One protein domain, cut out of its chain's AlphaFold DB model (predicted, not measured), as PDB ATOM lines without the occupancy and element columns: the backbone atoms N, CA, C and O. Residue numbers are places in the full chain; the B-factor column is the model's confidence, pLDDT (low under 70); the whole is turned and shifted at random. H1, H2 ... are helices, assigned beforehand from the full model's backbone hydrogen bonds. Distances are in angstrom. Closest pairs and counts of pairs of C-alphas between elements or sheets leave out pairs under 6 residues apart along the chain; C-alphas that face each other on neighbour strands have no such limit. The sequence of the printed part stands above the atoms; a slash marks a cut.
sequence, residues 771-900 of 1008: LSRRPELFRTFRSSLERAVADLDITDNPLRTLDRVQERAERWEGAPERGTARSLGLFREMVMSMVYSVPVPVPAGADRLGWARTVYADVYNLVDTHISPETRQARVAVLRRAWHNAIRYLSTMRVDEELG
ATOM      1  N   LEU A 771      45.733  13.369  41.224       88.00
ATOM      2  CA  LEU A 771      44.511  12.569  41.296       88.00
ATOM      3  C   LEU A 771      43.351  13.091  40.441       88.00
ATOM      4  O   LEU A 771      42.478  12.294  40.089       88.00
ATOM      5  N   SER A 772      43.323  14.373  40.072       91.19
ATOM      6  CA  SER A 772      42.291  14.909  39.171       91.19
ATOM      7  C   SER A 772      42.374  14.309  37.761       91.19
ATOM      8  O   SER A 772      41.349  14.204  37.094       91.19
ATOM      9  N   ARG A 773      43.553  13.816  37.345       93.69
ATOM     10  CA  ARG A 773      43.768  13.086  36.078       93.69
ATOM     11  C   ARG A 773      43.213  11.656  36.096       93.69
ATOM     12  O   ARG A 773      42.980  11.065  35.041       93.69
ATOM     13  N   ARG A 774      42.977  11.079  37.284       93.62
ATOM     14  CA  ARG A 774      42.570   9.670  37.463       93.62
ATOM     15  C   ARG A 774      41.311   9.286  36.663       93.62
ATOM     16  O   ARG A 774      41.349   8.244  36.010       93.62
ATOM     17  N   PRO A 775      40.203  10.062  36.671       94.69
ATOM     18  CA  PRO A 775      38.985   9.688  35.947       94.69
ATOM     19  C   PRO A 775      39.165   9.649  34.427       94.69
ATOM     20  O   PRO A 775      38.544   8.828  33.757       94.69
ATOM     21  N   GLU A 776      40.000  10.529  33.873       95.75
ATOM     22  CA  GLU A 776      40.297  10.557  32.441       95.75
ATOM     23  C   GLU A 776      41.163   9.368  32.029       95.75
ATOM     24  O   GLU A 776      40.744   8.600  31.167       95.75
ATOM     25  N   LEU A 777      42.287   9.134  32.717       94.81
ATOM     26  CA  LEU A 777      43.153   7.976  32.459       94.81
ATOM     27  C   LEU A 777      42.389   6.653  32.578       94.81
ATOM     28  O   LEU A 777      42.525   5.771  31.731       94.81
ATOM     29  N   PHE A 778      41.532   6.531  33.597       95.00
ATOM     30  CA  PHE A 778      40.683   5.357  33.764       95.00
ATOM     31  C   PHE A 778      39.747   5.154  32.567       95.00
ATOM     32  O   PHE A 778      39.643   4.030  32.079       95.00
ATOM     33  N   ARG A 779      39.078   6.215  32.080       96.19
ATOM     34  CA  ARG A 779      38.225   6.137  30.881       96.19
ATOM     35  C   ARG A 779      39.036   5.691  29.665       96.19
ATOM     36  O   ARG A 779      38.627   4.746  29.004       96.19
ATOM     37  N   THR A 780      40.202   6.290  29.432       94.62
ATOM     38  CA  THR A 780      41.075   5.962  28.296       94.62
ATOM     39  C   THR A 780      41.513   4.496  28.301       94.62
ATOM     40  O   THR A 780      41.294   3.783  27.319       94.62
ATOM     41  N   PHE A 781      42.082   4.004  29.408       94.06
ATOM     42  CA  PHE A 781      42.544   2.613  29.487       94.06
ATOM     43  C   PHE A 781      41.393   1.611  29.445       94.06
ATOM     44  O   PHE A 781      41.514   0.556  28.823       94.06
ATOM     45  N   ARG A 782      40.255   1.947  30.058       95.12
ATOM     46  CA  ARG A 782      39.050   1.124  29.982       95.12
ATOM     47  C   ARG A 782      38.539   1.003  28.549       95.12
ATOM     48  O   ARG A 782      38.329  -0.115  28.095       95.12
ATOM     49  N   SER A 783      38.402   2.114  27.828       94.88
ATOM     50  CA  SER A 783      37.937   2.102  26.436       94.88
ATOM     51  C   SER A 783      38.917   1.408  25.487       94.88
ATOM     52  O   SER A 783      38.497   0.868  24.469       94.88
ATOM     53  N   SER A 784      40.221   1.404  25.784       91.81
ATOM     54  CA  SER A 784      41.188   0.596  25.027       91.81
ATOM     55  C   SER A 784      40.943  -0.905  25.223       91.81
ATOM     56  O   SER A 784      40.822  -1.625  24.236       91.81
ATOM     57  N   LEU A 785      40.778  -1.363  26.470       92.44
ATOM     58  CA  LEU A 785      40.487  -2.771  26.759       92.44
ATOM     59  C   LEU A 785      39.122  -3.217  26.227       92.44
ATOM     60  O   LEU A 785      39.033  -4.292  25.651       92.44
ATOM     61  N   GLU A 786      38.076  -2.400  26.382       95.00
ATOM     62  CA  GLU A 786      36.737  -2.706  25.858       95.00
ATOM     63  C   GLU A 786      36.756  -2.874  24.333       95.00
ATOM     64  O   GLU A 786      36.177  -3.830  23.829       95.00
ATOM     65  N   ARG A 787      37.479  -2.013  23.599       93.06
ATOM     66  CA  ARG A 787      37.647  -2.159  22.143       93.06
ATOM     67  C   ARG A 787      38.389  -3.438  21.763       93.06
ATOM     68  O   ARG A 787      38.008  -4.081  20.793       93.06
ATOM     69  N   ALA A 788      39.413  -3.822  22.524       90.75
ATOM     70  CA  ALA A 788      40.220  -5.008  22.235       90.75
ATOM     71  C   ALA A 788      39.442  -6.335  22.335       90.75
ATOM     72  O   ALA A 788      39.852  -7.337  21.743       90.75
ATOM     73  N   VAL A 789      38.330  -6.347  23.076       93.94
ATOM     74  CA  VAL A 789      37.506  -7.543  23.316       93.94
ATOM     75  C   VAL A 789      36.050  -7.377  22.858       93.94
ATOM     76  O   VAL A 789      35.191  -8.152  23.265       93.94
ATOM     77  N   ALA A 790      35.749  -6.361  22.042       93.69
ATOM     78  CA  ALA A 790      34.377  -5.966  21.705       93.69
ATOM     79  C   ALA A 790      33.587  -7.018  20.900       93.69
ATOM     80  O   ALA A 790      32.367  -7.075  21.004       93.69
ATOM     81  N   ASP A 791      34.275  -7.838  20.107       94.56
ATOM     82  CA  ASP A 791      33.722  -8.915  19.274       94.56
ATOM     83  C   ASP A 791      33.616 -10.264  20.010       94.56
ATOM     84  O   ASP A 791      33.316 -11.286  19.395       94.56
ATOM     85  N   LEU A 792      33.885 -10.288  21.317       94.81
ATOM     86  CA  LEU A 792      33.907 -11.496  22.134       94.81
ATOM     87  C   LEU A 792      32.806 -11.454  23.205       94.81
ATOM     88  O   LEU A 792      32.776 -10.540  24.030       94.81
ATOM     89  N   ASP A 793      31.946 -12.480  23.252       93.31
ATOM     90  CA  ASP A 793      30.986 -12.685  24.344       93.31
ATOM     91  C   ASP A 793      31.418 -13.872  25.220       93.31
ATOM     92  O   ASP A 793      31.572 -15.015  24.779       93.31
ATOM     93  N   ILE A 794      31.618 -13.599  26.513       92.56
ATOM     94  CA  ILE A 794      31.949 -14.615  27.519       92.56
ATOM     95  C   ILE A 794      30.816 -15.629  27.732       92.56
ATOM     96  O   ILE A 794      31.024 -16.629  28.406       92.56
ATOM     97  N   THR A 795      29.614 -15.371  27.221       92.00
ATOM     98  CA  THR A 795      28.421 -16.206  27.430       92.00
ATOM     99  C   THR A 795      28.121 -17.173  26.293       92.00
ATOM    100  O   THR A 795      27.285 -18.053  26.483       92.00
ATOM    101  N   ASP A 796      28.845 -17.078  25.176       86.12
ATOM    102  CA  ASP A 796      28.729 -18.025  24.062       86.12
ATOM    103  C   ASP A 796      29.443 -19.340  24.401       86.12
ATOM    104  O   ASP A 796      28.822 -20.389  24.559       86.12
ATOM    105  N   ASN A 797      30.764 -19.269  24.579       81.62
ATOM    106  CA  ASN A 797      31.606 -20.377  25.017       81.62
ATOM    107  C   ASN A 797      32.680 -19.831  25.971       81.62
ATOM    108  O   ASN A 797      33.722 -19.356  25.512       81.62
ATOM    109  N   PRO A 798      32.438 -19.852  27.297       87.25
ATOM    110  CA  PRO A 798      33.222 -19.051  28.228       87.25
ATOM    111  C   PRO A 798      34.727 -19.333  28.195       87.25
ATOM    112  O   PRO A 798      35.518 -18.394  28.146       87.25
ATOM    113  N   LEU A 799      35.140 -20.604  28.194       82.06
ATOM    114  CA  LEU A 799      36.564 -20.949  28.196       82.06
ATOM    115  C   LEU A 799      37.233 -20.612  26.863       82.06
ATOM    116  O   LEU A 799      38.271 -19.956  26.855       82.06
ATOM    117  N   ARG A 800      36.597 -20.956  25.738       79.31
ATOM    118  CA  ARG A 800      37.141 -20.643  24.413       79.31
ATOM    119  C   ARG A 800      37.237 -19.146  24.167       79.31
ATOM    120  O   ARG A 800      38.195 -18.679  23.556       79.31
ATOM    121  N   THR A 801      36.261 -18.378  24.642       89.19
ATOM    122  CA  THR A 801      36.312 -16.919  24.568       89.19
ATOM    123  C   THR A 801      37.538 -16.378  25.309       89.19
ATOM    124  O   THR A 801      38.195 -15.469  24.811       89.19
ATOM    125  N   LEU A 802      37.895 -16.948  26.462       87.38
ATOM    126  CA  LEU A 802      39.086 -16.530  27.204       87.38
ATOM    127  C   LEU A 802      40.389 -16.939  26.518       87.38
ATOM    128  O   LEU A 802      41.334 -16.151  26.518       87.38
ATOM    129  N   ASP A 803      40.430 -18.118  25.900       81.25
ATOM    130  CA  ASP A 803      41.590 -18.555  25.122       81.25
ATOM    131  C   ASP A 803      41.785 -17.661  23.883       81.25
ATOM    132  O   ASP A 803      42.899 -17.227  23.604       81.25
ATOM    133  N   ARG A 804      40.701 -17.229  23.219       87.31
ATOM    134  CA  ARG A 804      40.762 -16.225  22.135       87.31
ATOM    135  C   ARG A 804      41.318 -14.876  22.594       87.31
ATOM    136  O   ARG A 804      42.028 -14.226  21.828       87.31
ATOM    137  N   VAL A 805      41.009 -14.434  23.819       88.56
ATOM    138  CA  VAL A 805      41.612 -13.211  24.387       88.56
ATOM    139  C   VAL A 805      43.121 -13.391  24.565       88.56
ATOM    140  O   VAL A 805      43.880 -12.480  24.237       88.56
ATOM    141  N   GLN A 806      43.550 -14.558  25.046       82.25
ATOM    142  CA  GLN A 806      44.961 -14.889  25.231       82.25
ATOM    143  C   GLN A 806      45.714 -14.938  23.891       82.25
ATOM    144  O   GLN A 806      46.714 -14.243  23.735       82.25
ATOM    145  N   GLU A 807      45.192 -15.656  22.892       81.75
ATOM    146  CA  GLU A 807      45.765 -15.694  21.536       81.75
ATOM    147  C   GLU A 807      45.878 -14.293  20.925       81.75
ATOM    148  O   GLU A 807      46.848 -13.954  20.245       81.75
ATOM    149  N   ARG A 808      44.867 -13.450  21.160       86.38
ATOM    150  CA  ARG A 808      44.878 -12.067  20.693       86.38
ATOM    151  C   ARG A 808      45.955 -11.246  21.399       86.38
ATOM    152  O   ARG A 808      46.568 -10.418  20.738       86.38
ATOM    153  N   ALA A 809      46.207 -11.475  22.688       83.25
ATOM    154  CA  ALA A 809      47.292 -10.821  23.419       83.25
ATOM    155  C   ALA A 809      48.670 -11.165  22.829       83.25
ATOM    156  O   ALA A 809      49.505 -10.277  22.688       83.25
ATOM    157  N   GLU A 810      48.879 -12.427  22.445       77.12
ATOM    158  CA  GLU A 810      50.132 -12.930  21.859       77.12
ATOM    159  C   GLU A 810      50.397 -12.363  20.457       77.12
ATOM    160  O   GLU A 810      51.538 -12.079  20.109       77.12
ATOM    161  N   ARG A 811      49.347 -12.130  19.660       77.69
ATOM    162  CA  ARG A 811      49.464 -11.527  18.318       77.69
ATOM    163  C   ARG A 811      49.608  -9.997  18.339       77.69
ATOM    164  O   ARG A 811      49.880  -9.399  17.300       77.69
ATOM    165  N   TRP A 812      49.400  -9.346  19.486       73.50
ATOM    166  CA  TRP A 812      49.364  -7.883  19.624       73.50
ATOM    167  C   TRP A 812      50.768  -7.283  19.840       73.50
ATOM    168  O   TRP A 812      51.026  -6.603  20.834       73.50
ATOM    169  N   GLU A 813      51.701  -7.510  18.911       54.66
ATOM    170  CA  GLU A 813      53.029  -6.876  18.930       54.66
ATOM    171  C   GLU A 813      53.026  -5.541  18.155       54.66
ATOM    172  O   GLU A 813      53.153  -5.499  16.934       54.66
ATOM    173  N   GLY A 814      52.878  -4.413  18.872       54.16
ATOM    174  CA  GLY A 814      52.926  -3.051  18.308       54.16
ATOM    175  C   GLY A 814      53.223  -1.956  19.350       54.16
ATOM    176  O   GLY A 814      52.770  -2.012  20.494       54.16
ATOM    177  N   ALA A 815      54.030  -0.950  18.983       49.06
ATOM    178  CA  ALA A 815      54.672  -0.005  19.911       49.06
ATOM    179  C   ALA A 815      53.788   1.066  20.608       49.06
ATOM    180  O   ALA A 815      54.195   1.483  21.693       49.06
ATOM    181  N   PRO A 816      52.594   1.485  20.130       51.09
ATOM    182  CA  PRO A 816      51.751   2.405  20.907       51.09
ATOM    183  C   PRO A 816      50.878   1.706  21.969       51.09
ATOM    184  O   PRO A 816      50.415   2.354  22.904       51.09
ATOM    185  N   GLU A 817      50.660   0.387  21.866       64.69
ATOM    186  CA  GLU A 817      49.619  -0.336  22.626       64.69
ATOM    187  C   GLU A 817      50.160  -1.448  23.544       64.69
ATOM    188  O   GLU A 817      49.396  -2.251  24.083       64.69
ATOM    189  N   ARG A 818      51.475  -1.463  23.819       70.81
ATOM    190  CA  ARG A 818      52.125  -2.463  24.698       70.81
ATOM    191  C   ARG A 818      51.455  -2.610  26.073       70.81
ATOM    192  O   ARG A 818      51.466  -3.692  26.656       70.81
ATOM    193  N   GLY A 819      50.878  -1.531  26.611       76.00
ATOM    194  CA  GLY A 819      50.145  -1.563  27.884       76.00
ATOM    195  C   GLY A 819      48.841  -2.367  27.820       76.00
ATOM    196  O   GLY A 819      48.497  -3.064  28.778       76.00
ATOM    197  N   THR A 820      48.146  -2.310  26.682       81.69
ATOM    198  CA  THR A 820      46.914  -3.065  26.427       81.69
ATOM    199  C   THR A 820      47.239  -4.537  26.218       81.69
ATOM    200  O   THR A 820      46.654  -5.365  26.908       81.69
ATOM    201  N   ALA A 821      48.243  -4.865  25.398       80.31
ATOM    202  CA  ALA A 821      48.708  -6.243  25.210       80.31
ATOM    203  C   ALA A 821      49.103  -6.912  26.543       80.31
ATOM    204  O   ALA A 821      48.622  -7.998  26.866       80.31
ATOM    205  N   ARG A 822      49.875  -6.214  27.394       82.62
ATOM    206  CA  ARG A 822      50.220  -6.699  28.744       82.62
ATOM    207  C   ARG A 822      48.982  -6.964  29.606       82.62
ATOM    208  O   ARG A 822      48.935  -7.949  30.334       82.62
ATOM    209  N   SER A 823      47.991  -6.077  29.547       87.19
ATOM    210  CA  SER A 823      46.746  -6.229  30.305       87.19
ATOM    211  C   SER A 823      45.906  -7.404  29.789       87.19
ATOM    212  O   SER A 823      45.343  -8.140  30.597       87.19
ATOM    213  N   LEU A 824      45.861  -7.617  28.469       86.69
ATOM    214  CA  LEU A 824      45.185  -8.760  27.848       86.69
ATOM    215  C   LEU A 824      45.831 -10.091  28.248       86.69
ATOM    216  O   LEU A 824      45.109 -11.026  28.581       86.69
ATOM    217  N   GLY A 825      47.163 -10.147  28.346       83.38
ATOM    218  CA  GLY A 825      47.874 -11.336  28.834       83.38
ATOM    219  C   GLY A 825      47.536 -11.726  30.283       83.38
ATOM    220  O   GLY A 825      47.714 -12.873  30.673       83.38
ATOM    221  N   LEU A 826      47.001 -10.801  31.092       84.94
ATOM    222  CA  LEU A 826      46.511 -11.078  32.454       84.94
ATOM    223  C   LEU A 826      44.990 -11.294  32.515       84.94
ATOM    224  O   LEU A 826      44.440 -11.597  33.579       84.94
ATOM    225  N   PHE A 827      44.284 -11.100  31.400       89.31
ATOM    226  CA  PHE A 827      42.829 -11.004  31.376       89.31
ATOM    227  C   PHE A 827      42.153 -12.315  31.761       89.31
ATOM    228  O   PHE A 827      41.285 -12.320  32.638       89.31
ATOM    229  N   ARG A 828      42.593 -13.430  31.161       87.00
ATOM    230  CA  ARG A 828      42.074 -14.771  31.455       87.00
ATOM    231  C   ARG A 828      42.136 -15.063  32.952       87.00
ATOM    232  O   ARG A 828      41.120 -15.380  33.568       87.00
ATOM    233  N   GLU A 829      43.313 -14.910  33.550       80.62
ATOM    234  CA  GLU A 829      43.531 -15.199  34.971       80.62
ATOM    235  C   GLU A 829      42.701 -14.293  35.882       80.62
ATOM    236  O   GLU A 829      42.183 -14.731  36.916       80.62
ATOM    237  N   MET A 830      42.540 -13.029  35.484       87.62
ATOM    238  CA  MET A 830      41.728 -12.078  36.225       87.62
ATOM    239  C   MET A 830      40.249 -12.473  36.208       87.62
ATOM    240  O   MET A 830      39.609 -12.438  37.260       87.62
ATOM    241  N   VAL A 831      39.704 -12.892  35.060       90.31
ATOM    242  CA  VAL A 831      38.313 -13.363  34.969       90.31
ATOM    243  C   VAL A 831      38.104 -14.590  35.856       90.31
ATOM    244  O   VAL A 831      37.214 -14.544  36.707       90.31
ATOM    245  N   MET A 832      38.954 -15.617  35.738       84.81
ATOM    246  CA  MET A 832      38.894 -16.842  36.560       84.81
ATOM    247  C   MET A 832      38.832 -16.520  38.061       84.81
ATOM    248  O   MET A 832      37.883 -16.859  38.769       84.81
ATOM    249  N   SER A 833      39.762 -15.687  38.535       82.19
ATOM    250  CA  SER A 833      39.802 -15.245  39.934       82.19
ATOM    251  C   SER A 833      38.556 -14.446  40.367       82.19
ATOM    252  O   SER A 833      38.087 -14.524  41.517       82.19
ATOM    253  N   MET A 834      37.985 -13.649  39.458       88.56
ATOM    254  CA  MET A 834      36.857 -12.768  39.755       88.56
ATOM    255  C   MET A 834      35.500 -13.453  39.761       88.56
ATOM    256  O   MET A 834      34.626 -12.982  40.496       88.56
ATOM    257  N   VAL A 835      35.317 -14.544  39.019       89.88
ATOM    258  CA  VAL A 835      34.058 -15.305  38.966       89.88
ATOM    259  C   VAL A 835      33.575 -15.668  40.373       89.88
ATOM    260  O   VAL A 835      32.417 -15.442  40.726       89.88
ATOM    261  N   TYR A 836      34.489 -16.055  41.257       87.25
ATOM    262  CA  TYR A 836      34.192 -16.403  42.652       87.25
ATOM    263  C   TYR A 836      34.096 -15.213  43.610       87.25
ATOM    264  O   TYR A 836      33.954 -15.386  44.821       87.25
ATOM    265  N   SER A 837      34.218 -13.994  43.097       85.19
ATOM    266  CA  SER A 837      34.286 -12.759  43.879       85.19
ATOM    267  C   SER A 837      33.179 -11.763  43.520       85.19
ATOM    268  O   SER A 837      33.205 -10.633  44.026       85.19
ATOM    269  N   VAL A 838      32.238 -12.148  42.651       87.00
ATOM    270  CA  VAL A 838      31.062 -11.358  42.259       87.00
ATOM    271  C   VAL A 838      29.797 -11.861  42.967       87.00
ATOM    272  O   VAL A 838      29.748 -13.008  43.405       87.00
ATOM    273  N   PRO A 839      28.780 -11.003  43.161       83.75
ATOM    274  CA  PRO A 839      27.512 -11.446  43.722       83.75
ATOM    275  C   PRO A 839      26.735 -12.292  42.709       83.75
ATOM    276  O   PRO A 839      26.707 -11.967  41.522       83.75
ATOM    277  N   VAL A 840      26.049 -13.315  43.211       86.69
ATOM    278  CA  VAL A 840      25.083 -14.113  42.448       86.69
ATOM    279  C   VAL A 840      23.682 -13.550  42.699       86.69
ATOM    280  O   VAL A 840      23.339 -13.326  43.863       86.69
ATOM    281  N   PRO A 841      22.862 -13.310  41.661       85.38
ATOM    282  CA  PRO A 841      21.439 -13.031  41.844       85.38
ATOM    283  C   PRO A 841      20.771 -14.230  42.524       85.38
ATOM    284  O   PRO A 841      20.810 -15.331  41.984       85.38
ATOM    285  N   VAL A 842      20.207 -14.038  43.719       86.94
ATOM    286  CA  VAL A 842      19.538 -15.113  44.469       86.94
ATOM    287  C   VAL A 842      18.024 -14.954  44.312       86.94
ATOM    288  O   VAL A 842      17.519 -13.881  44.658       86.94
ATOM    289  N   PRO A 843      17.299 -15.980  43.830       86.44
ATOM    290  CA  PRO A 843      15.840 -15.969  43.790       86.44
ATOM    291  C   PRO A 843      15.223 -15.718  45.174       86.44
ATOM    292  O   PRO A 843      15.788 -16.089  46.205       86.44
ATOM    293  N   ALA A 844      14.049 -15.088  45.217       80.06
ATOM    294  CA  ALA A 844      13.346 -14.851  46.477       80.06
ATOM    295  C   ALA A 844      13.018 -16.184  47.177       80.06
ATOM    296  O   ALA A 844      12.561 -17.127  46.543       80.06
ATOM    297  N   GLY A 845      13.277 -16.268  48.486       73.38
ATOM    298  CA  GLY A 845      13.047 -17.485  49.279       73.38
ATOM    299  C   GLY A 845      14.078 -18.607  49.084       73.38
ATOM    300  O   GLY A 845      14.057 -19.569  49.850       73.38
ATOM    301  N   ALA A 846      15.006 -18.494  48.127       78.69
ATOM    302  CA  ALA A 846      16.066 -19.483  47.951       78.69
ATOM    303  C   ALA A 846      17.134 -19.365  49.050       78.69
ATOM    304  O   ALA A 846      17.543 -18.264  49.441       78.69
ATOM    305  N   ASP A 847      17.637 -20.513  49.512       80.62
ATOM    306  CA  ASP A 847      18.817 -20.528  50.371       80.62
ATOM    307  C   ASP A 847      20.037 -20.032  49.587       80.62
ATOM    308  O   ASP A 847      20.359 -20.531  48.509       80.62
ATOM    309  N   ARG A 848      20.743 -19.045  50.145       85.31
ATOM    310  CA  ARG A 848      21.858 -18.392  49.450       85.31
ATOM    311  C   ARG A 848      23.037 -19.329  49.235       85.31
ATOM    312  O   ARG A 848      23.705 -19.201  48.214       85.31
ATOM    313  N   LEU A 849      23.329 -20.196  50.206       85.81
ATOM    314  CA  LEU A 849      24.475 -21.096  50.121       85.81
ATOM    315  C   LEU A 849      24.198 -22.197  49.096       85.81
ATOM    316  O   LEU A 849      24.991 -22.352  48.173       85.81
ATOM    317  N   GLY A 850      23.063 -22.889  49.209       85.50
ATOM    318  CA  GLY A 850      22.617 -23.904  48.256       85.50
ATOM    319  C   GLY A 850      22.529 -23.350  46.835       85.50
ATOM    320  O   GLY A 850      23.121 -23.913  45.919       85.50
ATOM    321  N   TRP A 851      21.917 -22.172  46.652       89.31
ATOM    322  CA  TRP A 851      21.862 -21.522  45.340       89.31
ATOM    323  C   TRP A 851      23.251 -21.204  44.775       89.31
ATOM    324  O   TRP A 851      23.539 -21.507  43.619       89.31
ATOM    325  N   ALA A 852      24.140 -20.625  45.590       91.75
ATOM    326  CA  ALA A 852      25.502 -20.345  45.151       91.75
ATOM    327  C   ALA A 852      26.235 -21.630  44.751       91.75
ATOM    328  O   ALA A 852      26.928 -21.637  43.740       91.75
ATOM    329  N   ARG A 853      26.058 -22.729  45.491       89.94
ATOM    330  CA  ARG A 853      26.657 -24.020  45.142       89.94
ATOM    331  C   ARG A 853      26.176 -24.535  43.788       89.94
ATOM    332  O   ARG A 853      27.012 -24.935  42.988       89.94
ATOM    333  N   THR A 854      24.876 -24.458  43.505       88.50
ATOM    334  CA  THR A 854      24.308 -24.851  42.205       88.50
ATOM    335  C   THR A 854      24.877 -24.015  41.056       88.50
ATOM    336  O   THR A 854      25.292 -24.549  40.024       88.50
ATOM    337  N   VAL A 855      24.951 -22.693  41.237       91.44
ATOM    338  CA  VAL A 855      25.466 -21.780  40.206       91.44
ATOM    339  C   VAL A 855      26.960 -22.004  39.958       91.44
ATOM    340  O   VAL A 855      27.371 -22.072  38.800       91.44
ATOM    341  N   TYR A 856      27.757 -22.159  41.020       90.06
ATOM    342  CA  TYR A 856      29.218 -22.283  40.944       90.06
ATOM    343  C   TYR A 856      29.748 -23.708  40.752       90.06
ATOM    344  O   TYR A 856      30.954 -23.854  40.596       90.06
ATOM    345  N   ALA A 857      28.892 -24.733  40.754       84.25
ATOM    346  CA  ALA A 857      29.283 -26.120  40.488       84.25
ATOM    347  C   ALA A 857      30.097 -26.261  39.187       84.25
ATOM    348  O   ALA A 857      31.192 -26.818  39.212       84.25
ATOM    349  N   ASP A 858      29.580 -25.678  38.100       80.25
ATOM    350  CA  ASP A 858      30.187 -25.664  36.764       80.25
ATOM    351  C   ASP A 858      29.881 -24.318  36.095       80.25
ATOM    352  O   ASP A 858      29.112 -24.219  35.140       80.25
ATOM    353  N   VAL A 859      30.408 -23.231  36.660       87.19
ATOM    354  CA  VAL A 859      30.026 -21.858  36.277       87.19
ATOM    355  C   VAL A 859      30.259 -21.536  34.792       87.19
ATOM    356  O   VAL A 859      29.534 -20.713  34.236       87.19
ATOM    357  N   TYR A 860      31.216 -22.208  34.145       85.81
ATOM    358  CA  TYR A 860      31.524 -22.072  32.716       85.81
ATOM    359  C   TYR A 860      30.680 -22.983  31.812       85.81
ATOM    360  O   TYR A 860      30.674 -22.798  30.597       85.81
ATOM    361  N   ASN A 861      29.945 -23.947  32.374       82.06
ATOM    362  CA  ASN A 861      29.075 -24.820  31.598       82.06
ATOM    363  C   ASN A 861      27.718 -24.141  31.377       82.06
ATOM    364  O   ASN A 861      26.844 -24.130  32.253       82.06
ATOM    365  N   LEU A 862      27.567 -23.552  30.193       85.94
ATOM    366  CA  LEU A 862      26.327 -22.933  29.730       85.94
ATOM    367  C   LEU A 862      25.584 -23.780  28.698       85.94
ATOM    368  O   LEU A 862      24.495 -23.387  28.306       85.94
ATOM    369  N   VAL A 863      26.138 -24.906  28.243       77.50
ATOM    370  CA  VAL A 863      25.567 -25.691  27.135       77.50
ATOM    371  C   VAL A 863      24.728 -26.873  27.609       77.50
ATOM    372  O   VAL A 863      23.808 -27.264  26.898       77.50
ATOM    373  N   ASP A 864      24.969 -27.364  28.826       73.75
ATOM    374  CA  ASP A 864      24.236 -28.486  29.417       73.75
ATOM    375  C   ASP A 864      22.714 -28.273  29.367       73.75
ATOM    376  O   ASP A 864      22.179 -27.270  29.851       73.75
ATOM    377  N   THR A 865      22.010 -29.208  28.730       73.31
ATOM    378  CA  THR A 865      20.557 -29.173  28.528       73.31
ATOM    379  C   THR A 865      19.781 -29.565  29.785       73.31
ATOM    380  O   THR A 865      18.582 -29.303  29.865       73.31
ATOM    381  N   HIS A 866      20.452 -30.135  30.790       73.81
ATOM    382  CA  HIS A 866      19.858 -30.555  32.055       73.81
ATOM    383  C   HIS A 866      19.842 -29.452  33.126       73.81
ATOM    384  O   HIS A 866      19.164 -29.605  34.145       73.81
ATOM    385  N   ILE A 867      20.546 -28.329  32.926       82.00
ATOM    386  CA  ILE A 867      20.516 -27.208  33.880       82.00
ATOM    387  C   ILE A 867      19.229 -26.393  33.741       82.00
ATOM    388  O   ILE A 867      18.753 -26.127  32.637       82.00
ATOM    389  N   SER A 868      18.694 -25.920  34.870       86.38
ATOM    390  CA  SER A 868      17.500 -25.072  34.848       86.38
ATOM    391  C   SER A 868      17.774 -23.724  34.150       86.38
ATOM    392  O   SER A 868      18.893 -23.195  34.257       86.38
ATOM    393  N   PRO A 869      16.772 -23.114  33.485       89.75
ATOM    394  CA  PRO A 869      16.912 -21.791  32.871       89.75
ATOM    395  C   PRO A 869      17.394 -20.712  33.851       89.75
ATOM    396  O   PRO A 869      18.237 -19.884  33.505       89.75
ATOM    397  N   GLU A 870      16.930 -20.752  35.102       90.56
ATOM    398  CA  GLU A 870      17.316 -19.813  36.161       90.56
ATOM    399  C   GLU A 870      18.790 -19.979  36.538       90.56
ATOM    400  O   GLU A 870      19.509 -18.994  36.726       90.56
ATOM    401  N   THR A 871      19.263 -21.226  36.620       92.25
ATOM    402  CA  THR A 871      20.669 -21.536  36.905       92.25
ATOM    403  C   THR A 871      21.560 -21.034  35.774       92.25
ATOM    404  O   THR A 871      22.560 -20.356  36.028       92.25
ATOM    405  N   ARG A 872      21.169 -21.292  34.519       92.50
ATOM    406  CA  ARG A 872      21.863 -20.795  33.324       92.50
ATOM    407  C   ARG A 872      21.945 -19.268  33.325       92.50
ATOM    408  O   ARG A 872      23.029 -18.712  33.162       92.50
ATOM    409  N   GLN A 873      20.831 -18.581  33.584       94.50
ATOM    410  CA  GLN A 873      20.790 -17.119  33.651       94.50
ATOM    411  C   GLN A 873      21.687 -16.565  34.771       94.50
ATOM    412  O   GLN A 873      22.372 -15.557  34.581       94.50
ATOM    413  N   ALA A 874      21.730 -17.225  35.930       94.75
ATOM    414  CA  ALA A 874      22.616 -16.832  37.019       94.75
ATOM    415  C   ALA A 874      24.101 -17.022  36.669       94.75
ATOM    416  O   ALA A 874      24.898 -16.128  36.964       94.75
ATOM    417  N   ARG A 875      24.476 -18.117  35.990       94.38
ATOM    418  CA  ARG A 875      25.846 -18.331  35.479       94.38
ATOM    419  C   ARG A 875      26.245 -17.249  34.471       94.38
ATOM    420  O   ARG A 875      27.277 -16.606  34.645       94.38
ATOM    421  N   VAL A 876      25.375 -16.951  33.503       95.44
ATOM    422  CA  VAL A 876      25.529 -15.838  32.542       95.44
ATOM    423  C   VAL A 876      25.776 -14.509  33.263       95.44
ATOM    424  O   VAL A 876      26.713 -13.776  32.934       95.44
ATOM    425  N   ALA A 877      24.974 -14.195  34.285       95.31
ATOM    426  CA  ALA A 877      25.120 -12.960  35.054       95.31
ATOM    427  C   ALA A 877      26.459 -12.889  35.812       95.31
ATOM    428  O   ALA A 877      27.088 -11.826  35.856       95.31
ATOM    429  N   VAL A 878      26.909 -14.007  36.388       95.12
ATOM    430  CA  VAL A 878      28.208 -14.118  37.066       95.12
ATOM    431  C   VAL A 878      29.356 -13.884  36.085       95.12
ATOM    432  O   VAL A 878      30.204 -13.029  36.352       95.12
ATOM    433  N   LEU A 879      29.358 -14.576  34.943       95.19
ATOM    434  CA  LEU A 879      30.411 -14.486  33.927       95.19
ATOM    435  C   LEU A 879      30.521 -13.078  33.341       95.19
ATOM    436  O   LEU A 879      31.601 -12.485  33.365       95.19
ATOM    437  N   ARG A 880      29.396 -12.477  32.929       95.94
ATOM    438  CA  ARG A 880      29.376 -11.085  32.451       95.94
ATOM    439  C   ARG A 880      29.909 -10.134  33.512       95.94
ATOM    440  O   ARG A 880      30.686  -9.233  33.210       95.94
ATOM    441  N   ARG A 881      29.525 -10.306  34.778       94.75
ATOM    442  CA  ARG A 881      29.997  -9.418  35.847       94.75
ATOM    443  C   ARG A 881      31.485  -9.601  36.146       94.75
ATOM    444  O   ARG A 881      32.148  -8.617  36.472       94.75
ATOM    445  N   ALA A 882      32.007 -10.822  36.050       94.50
ATOM    446  CA  ALA A 882      33.432 -11.099  36.187       94.50
ATOM    447  C   ALA A 882      34.234 -10.449  35.049       94.50
ATOM    448  O   ALA A 882      35.185  -9.727  35.335       94.50
ATOM    449  N   TRP A 883      33.780 -10.596  33.802       95.81
ATOM    450  CA  TRP A 883      34.359  -9.965  32.610       95.81
ATOM    451  C   TRP A 883      34.504  -8.442  32.754       95.81
ATOM    452  O   TRP A 883      35.607  -7.900  32.690       95.81
ATOM    453  N   HIS A 884      33.409  -7.743  33.067       94.75
ATOM    454  CA  HIS A 884      33.436  -6.286  33.252       94.75
ATOM    455  C   HIS A 884      34.328  -5.848  34.423       94.75
ATOM    456  O   HIS A 884      34.984  -4.804  34.364       94.75
ATOM    457  N   ASN A 885      34.354  -6.623  35.511       94.00
ATOM    458  CA  ASN A 885      35.216  -6.309  36.646       94.00
ATOM    459  C   ASN A 885      36.697  -6.540  36.326       94.00
ATOM    460  O   ASN A 885      37.521  -5.790  36.848       94.00
ATOM    461  N   ALA A 886      37.034  -7.522  35.482       94.56
ATOM    462  CA  ALA A 886      38.403  -7.773  35.041       94.56
ATOM    463  C   ALA A 886      38.933  -6.592  34.220       94.56
ATOM    464  O   ALA A 886      39.987  -6.056  34.560       94.56
ATOM    465  N   ILE A 887      38.146  -6.101  33.248       95.12
ATOM    466  CA  ILE A 887      38.447  -4.868  32.498       95.12
ATOM    467  C   ILE A 887      38.739  -3.723  33.472       95.12
ATOM    468  O   ILE A 887      39.817  -3.135  33.446       95.12
ATOM    469  N   ARG A 888      37.805  -3.441  34.391       94.81
ATOM    470  CA  ARG A 888      37.954  -2.353  35.368       94.81
ATOM    471  C   ARG A 888      39.221  -2.487  36.211       94.81
ATOM    472  O   ARG A 888      39.885  -1.485  36.477       94.81
ATOM    473  N   TYR A 889      39.509  -3.691  36.691       94.25
ATOM    474  CA  TYR A 889      40.649  -3.953  37.560       94.25
ATOM    475  C   TYR A 889      41.964  -3.689  36.834       94.25
ATOM    476  O   TYR A 889      42.800  -2.955  37.352       94.25
ATOM    477  N   LEU A 890      42.103  -4.212  35.615       93.38
ATOM    478  CA  LEU A 890      43.288  -4.016  34.783       93.38
ATOM    479  C   LEU A 890      43.460  -2.543  34.393       93.38
ATOM    480  O   LEU A 890      44.560  -2.008  34.512       93.38
ATOM    481  N   SER A 891      42.373  -1.841  34.050       94.50
ATOM    482  CA  SER A 891      42.423  -0.388  33.839       94.50
ATOM    483  C   SER A 891      42.898   0.347  35.089       94.50
ATOM    484  O   SER A 891      43.716   1.251  34.987       94.50
ATOM    485  N   THR A 892      42.416  -0.041  36.273       94.50
ATOM    486  CA  THR A 892      42.815   0.588  37.540       94.50
ATOM    487  C   THR A 892      44.296   0.371  37.828       94.50
ATOM    488  O   THR A 892      44.990   1.341  38.102       94.50
ATOM    489  N   MET A 893      44.798  -0.859  37.669       91.94
ATOM    490  CA  MET A 893      46.230  -1.149  37.811       91.94
ATOM    491  C   MET A 893      47.084  -0.268  36.899       91.94
ATOM    492  O   MET A 893      48.101   0.264  37.332       91.94
ATOM    493  N   ARG A 894      46.652  -0.068  35.649       90.88
ATOM    494  CA  ARG A 894      47.368   0.785  34.698       90.88
ATOM    495  C   ARG A 894      47.366   2.257  35.112       90.88
ATOM    496  O   ARG A 894      48.373   2.937  34.960       90.88
ATOM    497  N   VAL A 895      46.251   2.744  35.659       94.00
ATOM    498  CA  VAL A 895      46.180   4.096  36.229       94.00
ATOM    499  C   VAL A 895      47.114   4.238  37.431       94.00
ATOM    500  O   VAL A 895      47.753   5.274  37.576       94.00
ATOM    501  N   ASP A 896      47.207   3.222  38.284       93.19
ATOM    502  CA  ASP A 896      48.073   3.254  39.464       93.19
ATOM    503  C   ASP A 896      49.561   3.293  39.079       93.19
ATOM    504  O   ASP A 896      50.329   4.034  39.697       93.19
ATOM    505  N   GLU A 897      49.952   2.548  38.034       90.31
ATOM    506  CA  GLU A 897      51.285   2.626  37.417       90.31
ATOM    507  C   GLU A 897      51.577   4.045  36.903       90.31
ATOM    508  O   GLU A 897      52.600   4.625  37.259       90.31
ATOM    509  N   GLU A 898      50.661   4.625  36.121       92.19
ATOM    510  CA  GLU A 898      50.821   5.951  35.500       92.19
ATOM    511  C   GLU A 898      50.868   7.095  36.527       92.19
ATOM    512  O   GLU A 898      51.593   8.072  36.358       92.19
ATOM    513  N   LEU A 899      50.090   6.992  37.608       93.25
ATOM    514  CA  LEU A 899      50.018   8.024  38.644       93.25
ATOM    515  C   LEU A 899      51.081   7.869  39.737       93.25
ATOM    516  O   LEU A 899      51.098   8.674  40.667       93.25
ATOM    517  N   GLY A 900      51.943   6.853  39.666       91.38
ATOM    518  CA  GLY A 900      52.998   6.660  40.658       91.38
ATOM    519  C   GLY A 900      52.464   6.258  42.035       91.38
ATOM    520  O   GLY A 900      53.026   6.647  43.056       91.38
TER     521      GLY A 900
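AT A GLANCE: This is residues 771 to 900 of the 1008 residues of an uncharacterized protein of Actinopolyspora mortivallis (UniProt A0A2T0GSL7). One long helix, H6, runs through the domain; H4 crosses its middle, H1 crosses it toward its last residues, and H5 packs on its beginning. The hairpin of H2 and H3 packs on H4 and H1. The printed part has 130 residues with six named helices, H1 to H6, all helix, only just compact, close to loose: radius of gyration of the C-alphas 16.6 A, spans 49 by 33 by 19 A.

HOW THE PARTS SIT: The hub H6, residues 869 to 898, touches H4, residues 827 to 835, at a steep tilt of 53 degrees; closest C-alphas Val 835 and Ala 882, 5.1 A. H1, residues 774 to 788, touches residues 887 to 895 of H6 alone; closest C-alphas Phe 781 and Ser 891, 5.3 A. H5, residues 848 to 856, touches H6 about perpendicular, at 81 degrees; closest C-alphas Val 855 and Thr 871, 5.8 A. H2, residues 798 to 811, and H3, residues 818 to 825, form a hairpin; closest C-alphas Ala 809 and Ala 821, 5.1 A. In all six helices every O i to N i+4 pair is within hydrogen-bond range.

IN THESE COORDINATES: H6 runs 43.9 A, from C-alpha 869 at (16.912, -21.791, 32.871) to C-alpha 898 at (50.821, 5.951, 35.500).

THE WHOLE: The printed part has no cut. The links H4 to H5 and H5 to H6 are long. Residues 813 to 817 have pLDDT under 70.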